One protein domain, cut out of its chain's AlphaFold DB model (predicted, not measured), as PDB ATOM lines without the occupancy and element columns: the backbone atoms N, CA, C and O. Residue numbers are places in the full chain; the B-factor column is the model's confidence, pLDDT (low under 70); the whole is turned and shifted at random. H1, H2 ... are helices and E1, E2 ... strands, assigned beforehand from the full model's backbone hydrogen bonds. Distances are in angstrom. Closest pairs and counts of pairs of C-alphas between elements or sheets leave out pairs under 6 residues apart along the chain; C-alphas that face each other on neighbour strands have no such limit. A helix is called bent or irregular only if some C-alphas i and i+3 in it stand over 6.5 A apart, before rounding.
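Overview. This is residues 3 to 152 of the 394 residues of an uncharacterized protein of Echinostoma caproni (UniProt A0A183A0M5). A sandwich of two small sheets lies at one end, and the long helix H2 runs from it as an arm to a small second part, where H1 packs on residues 90 to 97 of H2 and the hairpin E5 and E6 lies farthest out. The first sheet of the sandwich has the order E1, E3, E8, E7 and the second the order E4, E9, E10, both antiparallel; E10 runs on into E11, which pairs parallel with E2. The printed part has 150 residues, with two named helices and eleven named strands in the order E1, E2, E3, E4, H1, E5, E6, H2, E7, E8, E9, E10, E11; the class is mixed, helices and strands. The whole is loose, with a radius of gyration of the C-alphas of 18.7 A, and flat in outline, spanning 53 by 47 by 20 A.

Along the chain. E1, residues 3 to 6, begins at C-alpha 3 at (-4.244, -5.531, 36.521). E2 is residues 25 to 27, and E3, residues 30 to 37, is 22.6 A long. E4, residues 48 to 52, measures 12.7 A. H1 is residues 58 to 70, 18.4 A from first to last C-alpha. E5 is residues 77 to 79 and E6 residues 84 to 86. H2, residues 90 to 107, is 25.1 A long and begins at C-alpha 90 at (-4.990, 14.376, 8.641); it is irregular, but only just, with C-alphas 92 and 95 at 6.6 A. E7 is residues 110 to 113, and E8, residues 119 to 126, is 21.5 A long. E9, residues 134 to 139, measures 16.1 A, and E10, residues 142 to 147, measures 17.1 A. E11, residues 149 to 151, ends at C-alpha 151 at (-20.910, 3.529, 25.571).

Arrangement. In the largest sheet E1 and E7 are edge strands. N 4 and O 35 of E1 and E3 are 3.0 A apart, within hydrogen-bond range, as are N 34 and O 122 of E3 and E8 at 2.8 A. In the hairpin E7 and E8, N 112 and O 121 are 2.8 A apart. This sheet and the sheet E4, E9, E10 are face to face: their facing parts are 10.6 A centre to centre and their best planes 5 degrees apart. In the second sheet, N 50 and O 136 of E4 and E9 are 3.0 A apart, and in the hairpin E9 and E10, N 135 and O 146 are 2.9 A apart. E2 and E11 are parallel, with N 26 and O 149 at 2.8 A. H2 is on the second sheet; its closest C-alphas to E4 are those of Ala 102 and Ile 51, 5.4 A apart. H2 only grazes the largest sheet, with residues 104 to 107. H1 and H2 touch, about perpendicular at 82 degrees, through residues 90 to 97 of H2 alone; the closest C-alphas are those of Val 61 and Ala 94, 5.9 A. In the hairpin E5 and E6, N 79 and O 84 are 2.9 A apart; E5 and H2 are apart, and so are E6 and H1. In H1 every O i to N i+4 pair is within hydrogen-bond range; in H2, 12 of 14 are.

Size, cuts and confidence. The two C-alphas farthest apart are those of Thr 17 and Gly 83, 59.1 A. The printed part has no cut. The link from E1 to E2, residues 7 to 24, is long. Residues 66 to 72, of which 66 to 70 belong to H1, stand free. The mean pLDDT of the printed part is 75.4, and 35 residues are under 70: residues 5 to 24, 39 to 46, 69, and 72 to 77.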
ATOM      1  N   MET A   3      -3.493  -6.777  36.606       71.81
ATOM      2  CA  MET A   3      -4.244  -5.531  36.521       71.81
ATOM      3  C   MET A   3      -5.722  -5.843  36.712       71.81
ATOM      4  O   MET A   3      -6.260  -6.716  36.027       71.81
ATOM      5  N   THR A   4      -6.367  -5.122  37.628       76.69
ATOM      6  CA  THR A   4      -7.810  -5.231  37.873       76.69
ATOM      7  C   THR A   4      -8.499  -3.898  37.612       76.69
ATOM      8  O   THR A   4      -8.001  -2.843  38.003       76.69
ATOM      9  N   LEU A   5      -9.638  -3.965  36.922       67.25
ATOM     10  CA  LEU A   5     -10.554  -2.853  36.686       67.25
ATOM     11  C   LEU A   5     -11.712  -3.029  37.671       67.25
ATOM     12  O   LEU A   5     -12.395  -4.052  37.631       67.25
ATOM     13  N   LYS A   6     -11.871  -2.085  38.596       63.91
ATOM     14  CA  LYS A   6     -12.824  -2.136  39.706       63.91
ATOM     15  C   LYS A   6     -13.846  -1.007  39.609       63.91
ATOM     16  O   LYS A   6     -13.500   0.113  39.247       63.91
ATOM     17  N   GLU A   7     -15.059  -1.362  40.035       56.81
ATOM     18  CA  GLU A   7     -16.276  -0.545  40.131       56.81
ATOM     19  C   GLU A   7     -16.790   0.035  38.790       56.81
ATOM     20  O   GLU A   7     -16.128   0.875  38.185       56.81
ATOM     21  N   PRO A   8     -17.993  -0.364  38.323       48.69
ATOM     22  CA  PRO A   8     -18.783   0.476  37.427       48.69
ATOM     23  C   PRO A   8     -19.356   1.677  38.202       48.69
ATOM     24  O   PRO A   8     -19.508   1.643  39.427       48.69
ATOM     25  N   SER A   9     -19.681   2.756  37.493       44.84
ATOM     26  CA  SER A   9     -20.095   4.027  38.096       44.84
ATOM     27  C   SER A   9     -21.391   3.964  38.897       44.84
ATOM     28  O   SER A   9     -22.411   3.473  38.426       44.84
ATOM     29  N   ARG A  10     -21.399   4.647  40.046       48.47
ATOM     30  CA  ARG A  10     -22.612   4.920  40.840       48.47
ATOM     31  C   ARG A  10     -23.472   6.074  40.289       48.47
ATOM     32  O   ARG A  10     -24.352   6.550  40.999       48.47
ATOM     33  N   HIS A  11     -23.170   6.613  39.103       42.84
ATOM     34  CA  HIS A  11     -23.648   7.927  38.629       42.84
ATOM     35  C   HIS A  11     -24.182   7.895  37.185       42.84
ATOM     36  O   HIS A  11     -23.794   8.697  36.345       42.84
ATOM     37  N   THR A  12     -25.104   6.979  36.894       47.22
ATOM     38  CA  THR A  12     -25.847   6.978  35.625       47.22
ATOM     39  C   THR A  12     -27.278   6.507  35.873       47.22
ATOM     40  O   THR A  12     -27.548   5.312  35.894       47.22
ATOM     41  N   ILE A  13     -28.185   7.466  36.094       45.69
ATOM     42  CA  ILE A  13     -29.593   7.224  36.474       45.69
ATOM     43  C   ILE A  13     -30.401   6.595  35.323       45.69
ATOM     44  O   ILE A  13     -31.354   5.864  35.567       45.69
ATOM     45  N   ASN A  14     -29.992   6.832  34.074       50.28
ATOM     46  CA  ASN A  14     -30.796   6.523  32.887       50.28
ATOM     47  C   ASN A  14     -30.448   5.181  32.219       50.28
ATOM     48  O   ASN A  14     -30.902   4.929  31.111       50.28
ATOM     49  N   VAL A  15     -29.596   4.343  32.815       51.38
ATOM     50  CA  VAL A  15     -29.132   3.097  32.171       51.38
ATOM     51  C   VAL A  15     -30.137   1.974  32.423       51.38
ATOM     52  O   VAL A  15     -30.482   1.748  33.585       51.38
ATOM     53  N   PRO A  16     -30.561   1.221  31.389       53.53
ATOM     54  CA  PRO A  16     -31.392   0.039  31.582       53.53
ATOM     55  C   PRO A  16     -30.721  -0.948  32.539       53.53
ATOM     56  O   PRO A  16     -29.599  -1.397  32.303       53.53
ATOM     57  N   THR A  17     -31.421  -1.327  33.608       54.19
ATOM     58  CA  THR A  17     -30.927  -2.263  34.638       54.19
ATOM     59  C   THR A  17     -30.639  -3.671  34.103       54.19
ATOM     60  O   THR A  17     -30.051  -4.491  34.803       54.19
ATOM     61  N   THR A  18     -31.034  -3.947  32.860       52.28
ATOM     62  CA  THR A  18     -30.813  -5.189  32.114       52.28
ATOM     63  C   THR A  18     -29.491  -5.232  31.334       52.28
ATOM     64  O   THR A  18     -29.133  -6.301  30.840       52.28
ATOM     65  N   LEU A  19     -28.746  -4.122  31.210       53.62
ATOM     66  CA  LEU A  19     -27.451  -4.113  30.515       53.62
ATOM     67  C   LEU A  19     -26.317  -4.636  31.422       53.62
ATOM     68  O   LEU A  19     -25.811  -3.924  32.289       53.62
ATOM     69  N   ASP A  20     -25.862  -5.868  31.173       52.56
ATOM     70  CA  ASP A  20     -24.707  -6.482  31.847       52.56
ATOM     71  C   ASP A  20     -23.370  -5.896  31.341       52.56
ATOM     72  O   ASP A  20     -22.652  -6.479  30.524       52.56
ATOM     73  N   LEU A  21     -23.043  -4.694  31.823       56.41
ATOM     74  CA  LEU A  21     -21.805  -3.967  31.529       56.41
ATOM     75  C   LEU A  21     -20.610  -4.528  32.316       56.41
ATOM     76  O   LEU A  21     -20.058  -3.874  33.205       56.41
ATOM     77  N   ARG A  22     -20.178  -5.750  31.990       57.06
ATOM     78  CA  ARG A  22     -18.947  -6.310  32.573       57.06
ATOM     79  C   ARG A  22     -17.728  -5.476  32.144       57.06
ATOM     80  O   ARG A  22     -17.562  -5.222  30.948       57.06
ATOM     81  N   PRO A  23     -16.821  -5.090  33.062       58.56
ATOM     82  CA  PRO A  23     -15.565  -4.433  32.701       58.56
ATOM     83  C   PRO A  23     -14.779  -5.255  31.657       58.56
ATOM     84  O   PRO A  23     -14.695  -6.477  31.795       58.56
ATOM     85  N   PRO A  24     -14.176  -4.630  30.626       63.22
ATOM     86  CA  PRO A  24     -13.804  -3.217  30.526       63.22
ATOM     87  C   PRO A  24     -14.826  -2.351  29.763       63.22
ATOM     88  O   PRO A  24     -14.430  -1.421  29.059       63.22
ATOM     89  N   VAL A  25     -16.119  -2.679  29.846       72.44
ATOM     90  CA  VAL A  25     -17.189  -1.867  29.262       72.44
ATOM     91  C   VAL A  25     -17.690  -0.835  30.275       72.44
ATOM     92  O   VAL A  25     -17.967  -1.164  31.427       72.44
ATOM     93  N   PHE A  26     -17.793   0.417  29.838       74.94
ATOM     94  CA  PHE A  26     -18.103   1.590  30.653       74.94
ATOM     95  C   PHE A  26     -19.135   2.485  29.961       74.94
ATOM     96  O   PHE A  26     -19.455   2.295  28.790       74.94
ATOM     97  N   LEU A  27     -19.619   3.499  30.672       74.69
ATOM     98  CA  LEU A  27     -20.463   4.568  30.132       74.69
ATOM     99  C   LEU A  27     -19.713   5.900  30.201       74.69
ATOM    100  O   LEU A  27     -18.893   6.104  31.099       74.69
ATOM    101  N   THR A  28     -19.987   6.827  29.286       76.88
ATOM    102  CA  THR A  28     -19.466   8.197  29.413       76.88
ATOM    103  C   THR A  28     -19.979   8.849  30.707       76.88
ATOM    104  O   THR A  28     -21.124   8.639  31.102       76.88
ATOM    105  N   GLY A  29     -19.115   9.592  31.399       75.06
ATOM    106  CA  GLY A  29     -19.365  10.124  32.742       75.06
ATOM    107  C   GLY A  29     -19.084   9.142  33.887       75.06
ATOM    108  O   GLY A  29     -19.218   9.516  35.050       75.06
ATOM    109  N   SER A  30     -18.680   7.898  33.602       76.00
ATOM    110  CA  SER A  30     -18.326   6.935  34.651       76.00
ATOM    111  C   SER A  30     -16.954   7.216  35.276       76.00
ATOM    112  O   SER A  30     -16.040   7.715  34.622       76.00
ATOM    113  N   HIS A  31     -16.783   6.850  36.548       79.81
ATOM    114  CA  HIS A  31     -15.466   6.773  37.181       79.81
ATOM    115  C   HIS A  31     -15.020   5.317  37.260       79.81
ATOM    116  O   HIS A  31     -15.815   4.452  37.627       79.81
ATOM    117  N   VAL A  32     -13.752   5.060  36.943       78.44
ATOM    118  CA  VAL A  32     -13.163   3.715  36.925       78.44
ATOM    119  C   VAL A  32     -11.927   3.685  37.804       78.44
ATOM    120  O   VAL A  32     -11.037   4.527  37.670       78.44
ATOM    121  N   ARG A  33     -11.845   2.679  38.676       83.19
ATOM    122  CA  ARG A  33     -10.665   2.420  39.498       83.19
ATOM    123  C   ARG A  33      -9.822   1.317  38.873       83.19
ATOM    124  O   ARG A  33     -10.272   0.193  38.679       83.19
ATOM    125  N   ILE A  34      -8.567   1.629  38.604       82.38
ATOM    126  CA  ILE A  34      -7.580   0.731  38.014       82.38
ATOM    127  C   ILE A  34      -6.557   0.400  39.093       82.38
ATOM    128  O   ILE A  34      -6.029   1.304  39.736       82.38
ATOM    129  N   GLU A  35      -6.252  -0.880  39.288       84.56
ATOM    130  CA  GLU A  35      -5.177  -1.311  40.183       84.56
ATOM    131  C   GLU A  35      -4.160  -2.158  39.409       84.56
ATOM    132  O   GLU A  35      -4.472  -3.280  39.001       84.56
ATOM    133  N   CYS A  36      -2.948  -1.622  39.225       84.44
ATOM    134  CA  CYS A  36      -1.762  -2.372  38.817       84.44
ATOM    135  C   CYS A  36      -1.128  -2.999  40.072       84.44
ATOM    136  O   CYS A  36      -0.813  -2.277  41.023       84.44
ATOM    137  N   VAL A  37      -0.891  -4.312  40.072       83.00
ATOM    138  CA  VAL A  37      -0.259  -5.028  41.192       83.00
ATOM    139  C   VAL A  37       0.986  -5.780  40.714       83.00
ATOM    140  O   VAL A  37       0.952  -6.580  39.772       83.00
ATOM    141  N   SER A  38       2.103  -5.498  41.383       75.38
ATOM    142  CA  SER A  38       3.378  -6.203  41.249       75.38
ATOM    143  C   SER A  38       3.382  -7.485  42.082       75.38
ATOM    144  O   SER A  38       2.886  -7.497  43.206       75.38
ATOM    145  N   ASP A  39       4.037  -8.533  41.578       68.69
ATOM    146  CA  ASP A  39       4.240  -9.789  42.320       68.69
ATOM    147  C   ASP A  39       5.300  -9.646  43.437       68.69
ATOM    148  O   ASP A  39       5.584 -10.598  44.157       68.69
ATOM    149  N   GLY A  40       5.902  -8.458  43.591       58.56
ATOM    150  CA  GLY A  40       6.786  -8.134  44.712       58.56
ATOM    151  C   GLY A  40       8.254  -8.532  44.543       58.56
ATOM    152  O   GLY A  40       8.944  -8.658  45.552       58.56
ATOM    153  N   ALA A  41       8.737  -8.704  43.308       56.97
ATOM    154  CA  ALA A  41      10.156  -8.932  43.032       56.97
ATOM    155  C   ALA A  41      11.037  -7.786  43.577       56.97
ATOM    156  O   ALA A  41      10.696  -6.611  43.433       56.97
ATOM    157  N   LEU A  42      12.166  -8.148  44.192       52.97
ATOM    158  CA  LEU A  42      13.216  -7.230  44.645       52.97
ATOM    159  C   LEU A  42      14.317  -7.121  43.570       52.97
ATOM    160  O   LEU A  42      14.603  -8.132  42.924       52.97
ATOM    161  N   PRO A  43      14.983  -5.960  43.402       55.72
ATOM    162  CA  PRO A  43      14.723  -4.667  44.053       55.72
ATOM    163  C   PRO A  43      13.405  -4.017  43.578       55.72
ATOM    164  O   PRO A  43      12.850  -4.446  42.568       55.72
ATOM    165  N   PRO A  44      12.880  -2.987  44.276       59.25
ATOM    166  CA  PRO A  44      11.645  -2.305  43.883       59.25
ATOM    167  C   PRO A  44      11.819  -1.536  42.564       59.25
ATOM    168  O   PRO A  44      12.246  -0.384  42.538       59.25
ATOM    169  N   ILE A  45      11.477  -2.188  41.453       65.44
ATOM    170  CA  ILE A  45      11.426  -1.573  40.124       65.44
ATOM    171  C   ILE A  45      10.141  -0.727  40.036       65.44
ATOM    172  O   ILE A  45       9.077  -1.223  40.416       65.44
ATOM    173  N   PRO A  46      10.197   0.527  39.546       68.56
ATOM    174  CA  PRO A  46       9.020   1.385  39.469       68.56
ATOM    175  C   PRO A  46       7.932   0.776  38.574       68.56
ATOM    176  O   PRO A  46       8.187   0.375  37.436       68.56
ATOM    177  N   ILE A  47       6.704   0.745  39.094       75.94
ATOM    178  CA  ILE A  47       5.499   0.461  38.313       75.94
ATOM    179  C   ILE A  47       5.139   1.744  37.565       75.94
ATOM    180  O   ILE A  47       4.882   2.769  38.194       75.94
ATOM    181  N   ALA A  48       5.092   1.687  36.238       81.50
ATOM    182  CA  ALA A  48       4.625   2.795  35.413       81.50
ATOM    183  C   ALA A  48       3.186   2.551  34.939       81.50
ATOM    184  O   ALA A  48       2.794   1.420  34.639       81.50
ATOM    185  N   PHE A  49       2.415   3.631  34.858       85.19
ATOM    186  CA  PHE A  49       1.042   3.657  34.367       85.19
ATOM    187  C   PHE A  49       0.941   4.665  33.225       85.19
ATOM    188  O   PHE A  49       1.410   5.795  33.353       85.19
ATOM    189  N   SER A  50       0.330   4.257  32.118       88.69
ATOM    190  CA  SER A  50       0.107   5.107  30.949       88.69
ATOM    191  C   SER A  50      -1.196   4.737  30.247       88.69
ATOM    192  O   SER A  50      -1.623   3.580  30.272       88.69
ATOM    193  N   ILE A  51      -1.805   5.720  29.586       90.06
ATOM    194  CA  ILE A  51      -2.941   5.520  28.685       90.06
ATOM    195  C   ILE A  51      -2.420   5.652  27.253       90.06
ATOM    196  O   ILE A  51      -1.698   6.594  26.941       90.06
ATOM    197  N   GLU A  52      -2.772   4.704  26.388       91.81
ATOM    198  CA  GLU A  52      -2.372   4.687  24.980       91.81
ATOM    199  C   GLU A  52      -3.619   4.626  24.098       91.81
ATOM    200  O   GLU A  52      -4.254   3.579  23.957       91.81
ATOM    201  N   CYS A  53      -3.998   5.764  23.521       90.50
ATOM    202  CA  CYS A  53      -5.132   5.850  22.608       90.50
ATOM    203  C   CYS A  53      -4.704   5.548  21.161       90.50
ATOM    204  O   CYS A  53      -3.630   5.992  20.743       90.50
ATOM    205  N   PRO A  54      -5.517   4.816  20.377       89.38
ATOM    206  CA  PRO A  54      -5.294   4.683  18.942       89.38
ATOM    207  C   PRO A  54      -5.522   6.031  18.227       89.38
ATOM    208  O   PRO A  54      -6.177   6.920  18.780       89.38
ATOM    209  N   PRO A  55      -5.016   6.201  16.990       86.00
ATOM    210  CA  PRO A  55      -5.414   7.310  16.126       86.00
ATOM    211  C   PRO A  55      -6.945   7.327  15.964       86.00
ATOM    212  O   PRO A  55      -7.508   6.300  15.580       86.00
ATOM    213  N   PRO A  56      -7.634   8.444  16.263       81.94
ATOM    214  CA  PRO A  56      -9.085   8.506  16.143       81.94
ATOM    215  C   PRO A  56      -9.524   8.545  14.667       81.94
ATOM    216  O   PRO A  56      -8.718   8.896  13.797       81.94
ATOM    217  N   PRO A  57     -10.802   8.238  14.367       80.19
ATOM    218  CA  PRO A  57     -11.356   8.337  13.020       80.19
ATOM    219  C   PRO A  57     -11.069   9.683  12.345       80.19
ATOM    220  O   PRO A  57     -11.192  10.743  12.961       80.19
ATOM    221  N   THR A  58     -10.768   9.648  11.043       77.38
ATOM    222  CA  THR A  58     -10.405  10.812  10.211       77.38
ATOM    223  C   THR A  58     -11.353  12.006  10.370       77.38
ATOM    224  O   THR A  58     -10.912  13.152  10.344       77.38
ATOM    225  N   ALA A  59     -12.647  11.754  10.588       73.38
ATOM    226  CA  ALA A  59     -13.649  12.795  10.797       73.38
ATOM    227  C   ALA A  59     -13.469  13.579  12.113       73.38
ATOM    228  O   ALA A  59     -13.621  14.799  12.112       73.38
ATOM    229  N   LEU A  60     -13.073  12.917  13.209       77.06
ATOM    230  CA  LEU A  60     -12.737  13.591  14.471       77.06
ATOM    231  C   LEU A  60     -11.432  14.387  14.357       77.06
ATOM    232  O   LEU A  60     -11.308  15.466  14.933       77.06
ATOM    233  N   VAL A  61     -10.470  13.882  13.580       81.56
ATOM    234  CA  VAL A  61      -9.211  14.589  13.307       81.56
ATOM    235  C   VAL A  61      -9.469  15.877  12.514       81.56
ATOM    236  O   VAL A  61      -8.935  16.933  12.850       81.56
ATOM    237  N   GLU A  62     -10.334  15.814  11.500       78.50
ATOM    238  CA  GLU A  62     -10.760  16.979  10.717       78.50
ATOM    239  C   GLU A  62     -11.588  17.969  11.551       78.50
ATOM    240  O   GLU A  62     -11.444  19.180  11.383       78.50
ATOM    241  N   LEU A  63     -12.408  17.490  12.496       76.50
ATOM    242  CA  LEU A  63     -13.104  18.355  13.449       76.50
ATOM    243  C   LEU A  63     -12.123  19.147  14.322       76.50
ATOM    244  O   LEU A  63     -12.268  20.365  14.428       76.50
ATOM    245  N   ASP A  64     -11.139  18.478  14.931       77.75
ATOM    246  CA  ASP A  64     -10.139  19.136  15.780       77.75
ATOM    247  C   ASP A  64      -9.324  20.153  14.966       77.75
ATOM    248  O   ASP A  64      -9.149  21.291  15.401       77.75
ATOM    249  N   ARG A  65      -8.942  19.803  13.727       77.94
ATOM    250  CA  ARG A  65      -8.268  20.712  12.783       77.94
ATOM    251  C   ARG A  65      -9.098  21.964  12.483       77.94
ATOM    252  O   ARG A  65      -8.576  23.075  12.556       77.94
ATOM    253  N   VAL A  66     -10.384  21.809  12.160       74.00
ATOM    254  CA  VAL A  66     -11.295  22.940  11.892       74.00
ATOM    255  C   VAL A  66     -11.543  23.768  13.159       74.00
ATOM    256  O   VAL A  66     -11.629  24.993  13.076       74.00
ATOM    257  N   GLY A  67     -11.621  23.132  14.329       74.06
ATOM    258  CA  GLY A  67     -11.744  23.808  15.622       74.06
ATOM    259  C   GLY A  67     -10.531  24.682  15.946       74.06
ATOM    260  O   GLY A  67     -10.700  25.857  16.265       74.06
ATOM    261  N   GLN A  68      -9.316  24.147  15.788       72.19
ATOM    262  CA  GLN A  68      -8.072  24.899  15.978       72.19
ATOM    263  C   GLN A  68      -7.923  26.043  14.961       72.19
ATOM    264  O   GLN A  68      -7.544  27.151  15.338       72.19
ATOM    265  N   ALA A  69      -8.287  25.813  13.693       69.12
ATOM    266  CA  ALA A  69      -8.257  26.848  12.659       69.12
ATOM    267  C   ALA A  69      -9.191  28.028  12.988       69.12
ATOM    268  O   ALA A  69      -8.796  29.179  12.835       69.12
ATOM    269  N   LYS A  70     -10.396  27.765  13.522       72.31
ATOM    270  CA  LYS A  70     -11.312  28.815  14.013       72.31
ATOM    271  C   LYS A  70     -10.766  29.612  15.203       72.31
ATOM    272  O   LYS A  70     -11.243  30.712  15.456       72.31
ATOM    273  N   GLN A  71      -9.805  29.062  15.941       72.88
ATOM    274  CA  GLN A  71      -9.139  29.724  17.066       72.88
ATOM    275  C   GLN A  71      -7.878  30.496  16.628       72.88
ATOM    276  O   GLN A  71      -7.119  30.945  17.482       72.88
ATOM    277  N   ASN A  72      -7.645  30.648  15.314       64.12
ATOM    278  CA  ASN A  72      -6.460  31.283  14.722       64.12
ATOM    279  C   ASN A  72      -5.122  30.711  15.234       64.12
ATOM    280  O   ASN A  72      -4.104  31.402  15.233       64.12
ATOM    281  N   LEU A  73      -5.104  29.443  15.657       58.72
ATOM    282  CA  LEU A  73      -3.874  28.768  16.060       58.72
ATOM    283  C   LEU A  73      -3.066  28.416  14.795       58.72
ATOM    284  O   LEU A  73      -3.564  27.642  13.971       58.72
ATOM    285  N   PRO A  74      -1.839  28.950  14.609       53.53
ATOM    286  CA  PRO A  74      -1.039  28.707  13.411       53.53
ATOM    287  C   PRO A  74      -0.482  27.278  13.426       53.53
ATOM    288  O   PRO A  74       0.623  27.010  13.895       53.53
ATOM    289  N   TYR A  75      -1.282  26.340  12.924       62.66
ATOM    290  CA  TYR A  75      -0.947  24.922  12.884       62.66
ATOM    291  C   TYR A  75      -0.244  24.576  11.564       62.66
ATOM    292  O   TYR A  75      -0.822  23.969  10.664       62.66
ATOM    293  N   GLU A  76       1.014  24.999  11.439       69.06
ATOM    294  CA  GLU A  76       1.894  24.667  10.313       69.06
ATOM    295  C   GLU A  76       2.955  23.641  10.709       69.06
ATOM    296  O   GLU A  76       3.570  23.730  11.774       69.06
ATOM    297  N   ARG A  77       3.245  22.705   9.803       66.62
ATOM    298  CA  ARG A  77       4.369  21.775   9.927       66.62
ATOM    299  C   ARG A  77       5.404  22.068   8.846       66.62
ATOM    300  O   ARG A  77       5.063  22.297   7.687       66.62
ATOM    301  N   PHE A  78       6.677  22.046   9.228       75.50
ATOM    302  CA  PHE A  78       7.782  22.116   8.277       75.50
ATOM    303  C   PHE A  78       8.102  20.716   7.748       75.50
ATOM    304  O   PHE A  78       8.424  19.807   8.519       75.50
ATOM    305  N   TYR A  79       8.021  20.540   6.434       72.88
ATOM    306  CA  TYR A  79       8.342  19.280   5.773       72.88
ATOM    307  C   TYR A  79       9.809  19.307   5.360       72.88
ATOM    308  O   TYR A  79      10.143  19.710   4.248       72.88
ATOM    309  N   HIS A  80      10.690  18.872   6.267       74.75
ATOM    310  CA  HIS A  80      12.148  18.887   6.079       74.75
ATOM    311  C   HIS A  80      12.609  18.312   4.729       74.75
ATOM    312  O   HIS A  80      13.521  18.862   4.123       74.75
ATOM    313  N   THR A  81      11.951  17.259   4.234       79.06
ATOM    314  CA  THR A  81      12.236  16.615   2.938       79.06
ATOM    315  C   THR A  81      12.033  17.535   1.728       79.06
ATOM    316  O   THR A  81      12.664  17.327   0.698       79.06
ATOM    317  N   TYR A  82      11.154  18.535   1.838       74.31
ATOM    318  CA  TYR A  82      10.727  19.394   0.727       74.31
ATOM    319  C   TYR A  82      10.967  20.894   0.970       74.31
ATOM    320  O   TYR A  82      10.667  21.710   0.105       74.31
ATOM    321  N   GLY A  83      11.483  21.276   2.142       81.88
ATOM    322  CA  GLY A  83      11.887  22.653   2.446       81.88
ATOM    323  C   GLY A  83      10.751  23.669   2.624       81.88
ATOM    324  O   GLY A  83      11.040  24.857   2.747       81.88
ATOM    325  N   PHE A  84       9.482  23.245   2.669       80.00
ATOM    326  CA  PHE A  84       8.330  24.145   2.812       80.00
ATOM    327  C   PHE A  84       7.546  23.936   4.118       80.00
ATOM    328  O   PHE A  84       7.576  22.870   4.741       80.00
ATOM    329  N   ARG A  85       6.819  24.982   4.526       75.31
ATOM    330  CA  ARG A  85       5.780  24.925   5.563       75.31
ATOM    331  C   ARG A  85       4.429  24.714   4.898       75.31
ATOM    332  O   ARG A  85       4.133  25.372   3.905       75.31
ATOM    333  N   SER A  86       3.611  23.826   5.439       70.38
ATOM    334  CA  SER A  86       2.190  23.780   5.097       70.38
ATOM    335  C   SER A  86       1.368  23.288   6.288       70.38
ATOM    336  O   SER A  86       1.932  22.752   7.252       70.38
ATOM    337  N   PRO A  87       0.034  23.440   6.252       71.62
ATOM    338  CA  PRO A  87      -0.836  22.742   7.181       71.62
ATOM    339  C   PRO A  87      -0.543  21.227   7.164       71.62
ATOM    340  O   PRO A  87      -0.399  20.638   6.087       71.62
ATOM    341  N   PRO A  88      -0.425  20.573   8.330       72.81
ATOM    342  CA  PRO A  88      -0.206  19.137   8.413       72.81
ATOM    343  C   PRO A  88      -1.408  18.351   7.890       72.81
ATOM    344  O   PRO A  88      -2.559  18.786   7.988       72.81
ATOM    345  N   THR A  89      -1.135  17.165   7.349       78.19
ATOM    346  CA  THR A  89      -2.182  16.274   6.840       78.19
ATOM    347  C   THR A  89      -3.011  15.668   7.977       78.19
ATOM    348  O   THR A  89      -2.592  15.636   9.136       78.19
ATOM    349  N   LEU A  90      -4.181  15.108   7.657       77.12
ATOM    350  CA  LEU A  90      -4.990  14.376   8.641       77.12
ATOM    351  C   LEU A  90      -4.247  13.159   9.222       77.12
ATOM    352  O   LEU A  90      -4.363  12.881  10.412       77.12
ATOM    353  N   SER A  91      -3.410  12.490   8.425       80.25
ATOM    354  CA  SER A  91      -2.509  11.428   8.895       80.25
ATOM    355  C   SER A  91      -1.437  11.921   9.872       80.25
ATOM    356  O   SER A  91      -1.076  11.191  10.792       80.25
ATOM    357  N   ASP A  92      -0.951  13.156   9.720       79.94
ATOM    358  CA  ASP A  92       0.016  13.765  10.646       79.94
ATOM    359  C   ASP A  92      -0.631  14.216  11.961       79.94
ATOM    360  O   ASP A  92      -0.011  14.159  13.024       79.94
ATOM    361  N   LEU A  93      -1.884  14.667  11.881       82.12
ATOM    362  CA  LEU A  93      -2.690  15.110  13.013       82.12
ATOM    363  C   LEU A  93      -3.169  13.949  13.894       82.12
ATOM    364  O   LEU A  93      -3.200  14.092  15.115       82.12
ATOM    365  N   ALA A  94      -3.539  12.801  13.319       85.12
ATOM    366  CA  ALA A  94      -4.171  11.719  14.080       85.12
ATOM    367  C   ALA A  94      -3.332  11.216  15.287       85.12
ATOM    368  O   ALA A  94      -3.900  11.071  16.373       85.12
ATOM    369  N   PRO A  95      -1.992  11.044  15.195       86.44
ATOM    370  CA  PRO A  95      -1.147  10.729  16.352       86.44
ATOM    371  C   PRO A  95      -1.075  11.848  17.402       86.44
ATOM    372  O   PRO A  95      -0.906  11.562  18.587       86.44
ATOM    373  N   TYR A  96      -1.191  13.117  16.996       84.56
ATOM    374  CA  TYR A  96      -1.235  14.252  17.923       84.56
ATOM    375  C   TYR A  96      -2.553  14.267  18.706       84.56
ATOM    376  O   TYR A  96      -2.529  14.359  19.934       84.56
ATOM    377  N   VAL A  97      -3.690  14.080  18.024       85.19
ATOM    378  CA  VAL A  97      -5.009  13.979  18.673       85.19
ATOM    379  C   VAL A  97      -5.063  12.766  19.613       85.19
ATOM    380  O   VAL A  97      -5.530  12.891  20.741       85.19
ATOM    381  N   ALA A  98      -4.494  11.619  19.227       88.19
ATOM    382  CA  ALA A  98      -4.402  10.442  20.097       88.19
ATOM    383  C   ALA A  98      -3.625  10.706  21.406       88.19
ATOM    384  O   ALA A  98      -4.062  10.293  22.480       88.19
ATOM    385  N   ARG A  99      -2.501  11.439  21.345       88.00
ATOM    386  CA  ARG A  99      -1.745  11.849  22.547       88.00
ATOM    387  C   ARG A  99      -2.524  12.853  23.394       88.00
ATOM    388  O   ARG A  99      -2.647  12.651  24.593       88.00
ATOM    389  N   LYS A 100      -3.114  13.877  22.765       87.69
ATOM    390  CA  LYS A 100      -3.989  14.870  23.414       87.69
ATOM    391  C   LYS A 100      -5.135  14.196  24.183       87.69
ATOM    392  O   LYS A 100      -5.426  14.590  25.309       87.69
ATOM    393  N   ASN A 101      -5.729  13.150  23.607       89.12
ATOM    394  CA  ASN A 101      -6.772  12.335  24.228       89.12
ATOM    395  C   ASN A 101      -6.256  11.563  25.456       89.12
ATOM    396  O   ASN A 101      -6.864  11.638  26.523       89.12
ATOM    397  N   ALA A 102      -5.116  10.876  25.337       88.50
ATOM    398  CA  ALA A 102      -4.495  10.166  26.457       88.50
ATOM    399  C   ALA A 102      -4.094  11.112  27.607       88.50
ATOM    400  O   ALA A 102      -4.424  10.852  28.765       88.50
ATOM    401  N   ASP A 103      -3.459  12.244  27.289       88.12
ATOM    402  CA  ASP A 103      -3.074  13.278  28.254       88.12
ATOM    403  C   ASP A 103      -4.296  13.879  28.963       88.12
ATOM    404  O   ASP A 103      -4.249  14.141  30.163       88.12
ATOM    405  N   HIS A 104      -5.401  14.095  28.244       87.81
ATOM    406  CA  HIS A 104      -6.643  14.604  28.822       87.81
ATOM    407  C   HIS A 104      -7.228  13.635  29.860       87.81
ATOM    408  O   HIS A 104      -7.563  14.053  30.969       87.81
ATOM    409  N   LEU A 105      -7.271  12.335  29.547       86.75
ATOM    410  CA  LEU A 105      -7.736  11.295  30.473       86.75
ATOM    411  C   LEU A 105      -6.821  11.151  31.699       86.75
ATOM    412  O   LEU A 105      -7.316  10.943  32.805       86.75
ATOM    413  N   LEU A 106      -5.503  11.303  31.524       84.75
ATOM    414  CA  LEU A 106      -4.543  11.315  32.633       84.75
ATOM    415  C   LEU A 106      -4.701  12.552  33.531       84.75
ATOM    416  O   LEU A 106      -4.653  12.416  34.750       84.75
ATOM    417  N   ARG A 107      -4.927  13.743  32.957       83.69
ATOM    418  CA  ARG A 107      -5.136  14.997  33.713       83.69
ATOM    419  C   ARG A 107      -6.433  15.007  34.523       83.69
ATOM    420  O   ARG A 107      -6.469  15.624  35.581       83.69
ATOM    421  N   LEU A 108      -7.482  14.345  34.031       77.06
ATOM    422  CA  LEU A 108      -8.758  14.157  34.739       77.06
ATOM    423  C   LEU A 108      -8.762  12.931  35.673       77.06
ATOM    424  O   LEU A 108      -9.814  12.560  36.209       77.06
ATOM    425  N   GLY A 109      -7.610  12.279  35.834       76.00
ATOM    426  CA  GLY A 109      -7.412  11.137  36.710       76.00
ATOM    427  C   GLY A 109      -6.515  11.457  37.904       76.00
ATOM    428  O   GLY A 109      -5.662  12.340  37.866       76.00
ATOM    429  N   HIS A 110      -6.673  10.679  38.971       81.44
ATOM    430  CA  HIS A 110      -5.793  10.714  40.136       81.44
ATOM    431  C   HIS A 110      -5.000   9.411  40.219       81.44
ATOM    432  O   HIS A 110      -5.585   8.335  40.354       81.44
ATOM    433  N   VAL A 111      -3.670   9.508  40.155       82.12
ATOM    434  CA  VAL A 111      -2.757   8.367  40.295       82.12
ATOM    435  C   VAL A 111      -2.120   8.387  41.682       82.12
ATOM    436  O   VAL A 111      -1.530   9.378  42.100       82.12
ATOM    437  N   PHE A 112      -2.233   7.267  42.389       82.94
ATOM    438  CA  PHE A 112      -1.688   7.026  43.717       82.94
ATOM    439  C   PHE A 112      -0.760   5.808  43.681       82.94
ATOM    440  O   PHE A 112      -1.146   4.731  43.220       82.94
ATOM    441  N   VAL A 113       0.446   5.957  44.225       80.75
ATOM    442  CA  VAL A 113       1.371   4.841  44.461       80.75
ATOM    443  C   VAL A 113       1.238   4.406  45.917       80.75
ATOM    444  O   VAL A 113       1.297   5.228  46.832       80.75
ATOM    445  N   GLY A 114       1.024   3.111  46.139       76.44
ATOM    446  CA  GLY A 114       0.951   2.524  47.471       76.44
ATOM    447  C   GLY A 114       2.264   2.678  48.232       76.44
ATOM    448  O   GLY A 114       3.342   2.626  47.647       76.44
ATOM    449  N   LYS A 115       2.178   2.800  49.564       78.19
ATOM    450  CA  LYS A 115       3.349   2.907  50.461       78.19
ATOM    451  C   LYS A 115       4.339   1.738  50.330       78.19
ATOM    452  O   LYS A 115       5.468   1.842  50.790       78.19
ATOM    453  N   ASP A 116       3.898   0.625  49.750       73.12
ATOM    454  CA  ASP A 116       4.684  -0.577  49.498       73.12
ATOM    455  C   ASP A 116       5.456  -0.552  48.164       73.12
ATOM    456  O   ASP A 116       6.230  -1.473  47.909       73.12
ATOM    457  N   ASN A 117       5.232   0.452  47.302       72.50
ATOM    458  CA  ASN A 117       5.685   0.522  45.904       72.50
ATOM    459  C   ASN A 117       5.324  -0.718  45.050       72.50
ATOM    460  O   ASN A 117       5.860  -0.903  43.957       72.50
ATOM    461  N   LYS A 118       4.394  -1.566  45.517       76.38
ATOM    462  CA  LYS A 118       3.921  -2.778  44.817       76.38
ATOM    463  C   LYS A 118       2.544  -2.591  44.196       76.38
ATOM    464  O   LYS A 118       2.150  -3.380  43.336       76.38
ATOM    465  N   THR A 119       1.823  -1.555  44.613       80.62
ATOM    466  CA  THR A 119       0.493  -1.222  44.109       80.62
ATOM    467  C   THR A 119       0.483   0.180  43.506       80.62
ATOM    468  O   THR A 119       0.931   1.139  44.128       80.62
ATOM    469  N   LEU A 120      -0.049   0.311  42.292       83.12
ATOM    470  CA  LEU A 120      -0.372   1.601  41.682       83.12
ATOM    471  C   LEU A 120      -1.876   1.618  41.422       83.12
ATOM    472  O   LEU A 120      -2.413   0.721  40.771       83.12
ATOM    473  N   ARG A 121      -2.559   2.621  41.973       85.31
ATOM    474  CA  ARG A 121      -3.999   2.830  41.825       85.31
ATOM    475  C   ARG A 121      -4.238   4.093  41.014       85.31
ATOM    476  O   ARG A 121      -3.730   5.144  41.381       85.31
ATOM    477  N   ALA A 122      -5.025   4.003  39.953       83.69
ATOM    478  CA  ALA A 122      -5.475   5.163  39.195       83.69
ATOM    479  C   ALA A 122      -7.004   5.226  39.224       83.69
ATOM    480  O   ALA A 122      -7.666   4.245  38.890       83.69
ATOM    481  N   THR A 123      -7.564   6.365  39.614       85.00
ATOM    482  CA  THR A 123      -8.993   6.656  39.458       85.00
ATOM    483  C   THR A 123      -9.138   7.568  38.252       85.00
ATOM    484  O   THR A 123      -8.613   8.679  38.276       85.00
ATOM    485  N   LEU A 124      -9.810   7.105  37.198       83.94
ATOM    486  CA  LEU A 124     -10.029   7.868  35.968       83.94
ATOM    487  C   LEU A 124     -11.482   8.320  35.845       83.94
ATOM    488  O   LEU A 124     -12.399   7.603  36.248       83.94
ATOM    489  N   SER A 125     -11.677   9.474  35.213       84.38
ATOM    490  CA  SER A 125     -12.977   9.943  34.729       84.38
ATOM    491  C   SER A 125     -13.107   9.575  33.248       84.38
ATOM    492  O   SER A 125     -12.325  10.042  32.421       84.38
ATOM    493  N   ILE A 126     -14.051   8.698  32.913       83.12
ATOM    494  CA  ILE A 126     -14.230   8.129  31.575       83.12
ATOM    495  C   ILE A 126     -15.212   8.982  30.770       83.12
ATOM    496  O   ILE A 126     -16.366   9.151  31.153       83.12
ATOM    497  N   SER A 127     -14.768   9.475  29.617       83.19
ATOM    498  CA  SER A 127     -15.609  10.108  28.593       83.19
ATOM    499  C   SER A 127     -15.559   9.302  27.288       83.19
ATOM    500  O   SER A 127     -14.806   8.328  27.201       83.19
ATOM    501  N   GLN A 128     -16.294   9.704  26.242       80.12
ATOM    502  CA  GLN A 128     -16.206   9.039  24.929       80.12
ATOM    503  C   GLN A 128     -14.774   9.004  24.357       80.12
ATOM    504  O   GLN A 128     -14.433   8.093  23.612       80.12
ATOM    505  N   ILE A 129     -13.909   9.934  24.781       85.50
ATOM    506  CA  ILE A 129     -12.489  10.006  24.398       85.50
ATOM    507  C   ILE A 129     -11.706   8.755  24.836       85.50
ATOM    508  O   ILE A 129     -10.708   8.413  24.211       85.50
ATOM    509  N   ALA A 130     -12.150   8.061  25.890       85.81
ATOM    510  CA  ALA A 130     -11.525   6.833  26.377       85.81
ATOM    511  C   ALA A 130     -11.911   5.577  25.580       85.81
ATOM    512  O   ALA A 130     -11.363   4.507  25.857       85.81
ATOM    513  N   HIS A 131     -12.832   5.669  24.615       85.81
ATOM    514  CA  HIS A 131     -13.172   4.533  23.765       85.81
ATOM    515  C   HIS A 131     -11.935   4.058  22.988       85.81
ATOM    516  O   HIS A 131     -11.199   4.853  22.410       85.81
ATOM    517  N   ASP A 132     -11.682   2.752  23.030       86.94
ATOM    518  CA  ASP A 132     -10.562   2.056  22.390       86.94
ATOM    519  C   ASP A 132      -9.157   2.422  22.888       86.94
ATOM    520  O   ASP A 132      -8.178   1.767  22.513       86.94
ATOM    521  N   CYS A 133      -9.039   3.368  23.821       89.31
ATOM    522  CA  CYS A 133      -7.795   3.607  24.532       89.31
ATOM    523  C   CYS A 133      -7.414   2.400  25.401       89.31
ATOM    524  O   CYS A 133      -8.250   1.724  26.011       89.31
ATOM    525  N   HIS A 134      -6.114   2.138  25.465       89.62
ATOM    526  CA  HIS A 134      -5.533   1.057  26.239       89.62
ATOM    527  C   HIS A 134      -5.011   1.596  27.563       89.62
ATOM    528  O   HIS A 134      -4.186   2.506  27.601       89.62
ATOM    529  N   VAL A 135      -5.457   0.986  28.655       88.62
ATOM    530  CA  VAL A 135      -4.801   1.110  29.954       88.62
ATOM    531  C   VAL A 135      -3.574   0.212  29.937       88.62
ATOM    532  O   VAL A 135      -3.698  -0.985  29.659       88.62
ATOM    533  N   VAL A 136      -2.408   0.777  30.245       89.00
ATOM    534  CA  VAL A 136      -1.129   0.068  30.229       89.00
ATOM    535  C   VAL A 136      -0.433   0.213  31.581       89.00
ATOM    536  O   VAL A 136      -0.060   1.313  31.987       89.00
ATOM    537  N   CYS A 137      -0.214  -0.915  32.260       87.38
ATOM    538  CA  CYS A 137       0.714  -1.001  33.389       87.38
ATOM    539  C   CYS A 137       2.023  -1.648  32.910       87.38
ATOM    540  O   CYS A 137       1.987  -2.695  32.256       87.38
ATOM    541  N   ARG A 138       3.173  -1.073  33.279       85.94
ATOM    542  CA  ARG A 138       4.519  -1.582  32.962       85.94
ATOM    543  C   ARG A 138       5.329  -1.822  34.231       85.94
ATOM    544  O   ARG A 138       5.306  -1.000  35.143       85.94
ATOM    545  N   LEU A 139       6.067  -2.930  34.273       82.44
ATOM    546  CA  LEU A 139       6.994  -3.276  35.351       82.44
ATOM    547  C   LEU A 139       8.090  -4.206  34.814       82.44
ATOM    548  O   LEU A 139       7.783  -5.300  34.353       82.44
ATOM    549  N   ALA A 140       9.363  -3.819  34.936       74.31
ATOM    550  CA  ALA A 140      10.508  -4.706  34.672       74.31
ATOM    551  C   ALA A 140      10.468  -5.434  33.303       74.31
ATOM    552  O   ALA A 140      10.749  -6.627  33.214       74.31
ATOM    553  N   GLY A 141      10.043  -4.740  32.240       72.00
ATOM    554  CA  GLY A 141       9.878  -5.320  30.897       72.00
ATOM    555  C   GLY A 141       8.620  -6.182  30.702       72.00
ATOM    556  O   GLY A 141       8.332  -6.583  29.577       72.00
ATOM    557  N   LYS A 142       7.830  -6.434  31.755       80.25
ATOM    558  CA  LYS A 142       6.478  -6.998  31.652       80.25
ATOM    559  C   LYS A 142       5.465  -5.871  31.474       80.25
ATOM    560  O   LYS A 142       5.533  -4.840  32.145       80.25
ATOM    561  N   GLU A 143       4.504  -6.090  30.588       84.62
ATOM    562  CA  GLU A 143       3.483  -5.110  30.239       84.62
ATOM    563  C   GLU A 143       2.106  -5.773  30.189       84.62
ATOM    564  O   GLU A 143       1.930  -6.818  29.565       84.62
ATOM    565  N   THR A 144       1.120  -5.166  30.848       85.44
ATOM    566  CA  THR A 144      -0.272  -5.628  30.824       85.44
ATOM    567  C   THR A 144      -1.161  -4.534  30.251       85.44
ATOM    568  O   THR A 144      -1.248  -3.450  30.833       85.44
ATOM    569  N   ARG A 145      -1.843  -4.834  29.140       87.81
ATOM    570  CA  ARG A 145      -2.771  -3.923  28.454       87.81
ATOM    571  C   ARG A 145      -4.225  -4.370  28.629       87.81
ATOM    572  O   ARG A 145      -4.507  -5.567  28.599       87.81
ATOM    573  N   ARG A 146      -5.161  -3.424  28.742       86.00
ATOM    574  CA  ARG A 146      -6.607  -3.657  28.541       86.00
ATOM    575  C   ARG A 146      -7.197  -2.510  27.723       86.00
ATOM    576  O   ARG A 146      -7.004  -1.354  28.083       86.00
ATOM    577  N   ARG A 147      -7.916  -2.840  26.649       87.12
ATOM    578  CA  ARG A 147      -8.730  -1.901  25.860       87.12
ATOM    579  C   ARG A 147      -9.969  -1.505  26.664       87.12
ATOM    580  O   ARG A 147     -10.585  -2.379  27.272       87.12
ATOM    581  N   MET A 148     -10.315  -0.223  26.664       84.25
ATOM    582  CA  MET A 148     -11.549   0.293  27.257       84.25
ATOM    583  C   MET A 148     -12.643   0.394  26.190       84.25
ATOM    584  O   MET A 148     -12.419   0.933  25.107       84.25
ATOM    585  N   THR A 149     -13.838  -0.091  26.502       82.88
ATOM    586  CA  THR A 149     -15.024   0.067  25.654       82.88
ATOM    587  C   THR A 149     -15.956   1.045  26.350       82.88
ATOM    588  O   THR A 149     -16.284   0.839  27.514       82.88
ATOM    589  N   VAL A 150     -16.373   2.119  25.684       79.19
ATOM    590  CA  VAL A 150     -17.194   3.164  26.310       79.19
ATOM    591  C   VAL A 150     -18.461   3.337  25.495       79.19
ATOM    592  O   VAL A 150     -18.385   3.654  24.317       79.19
ATOM    593  N   TYR A 151     -19.616   3.150  26.121       76.88
ATOM    594  CA  TYR A 151     -20.910   3.529  25.571       76.88
ATOM    595  C   TYR A 151     -21.150   5.023  25.776       76.88
ATOM    596  O   TYR A 151     -20.997   5.537  26.889       76.88
ATOM    597  N   TYR A 152     -21.554   5.723  24.718       72.44
ATOM    598  CA  TYR A 152     -21.855   7.149  24.791       72.44
ATOM    599  C   TYR A 152     -23.129   7.507  24.006       72.44
ATOM    600  O   TYR A 152     -23.352   6.996  22.906       72.44
TER     601      TYR A 152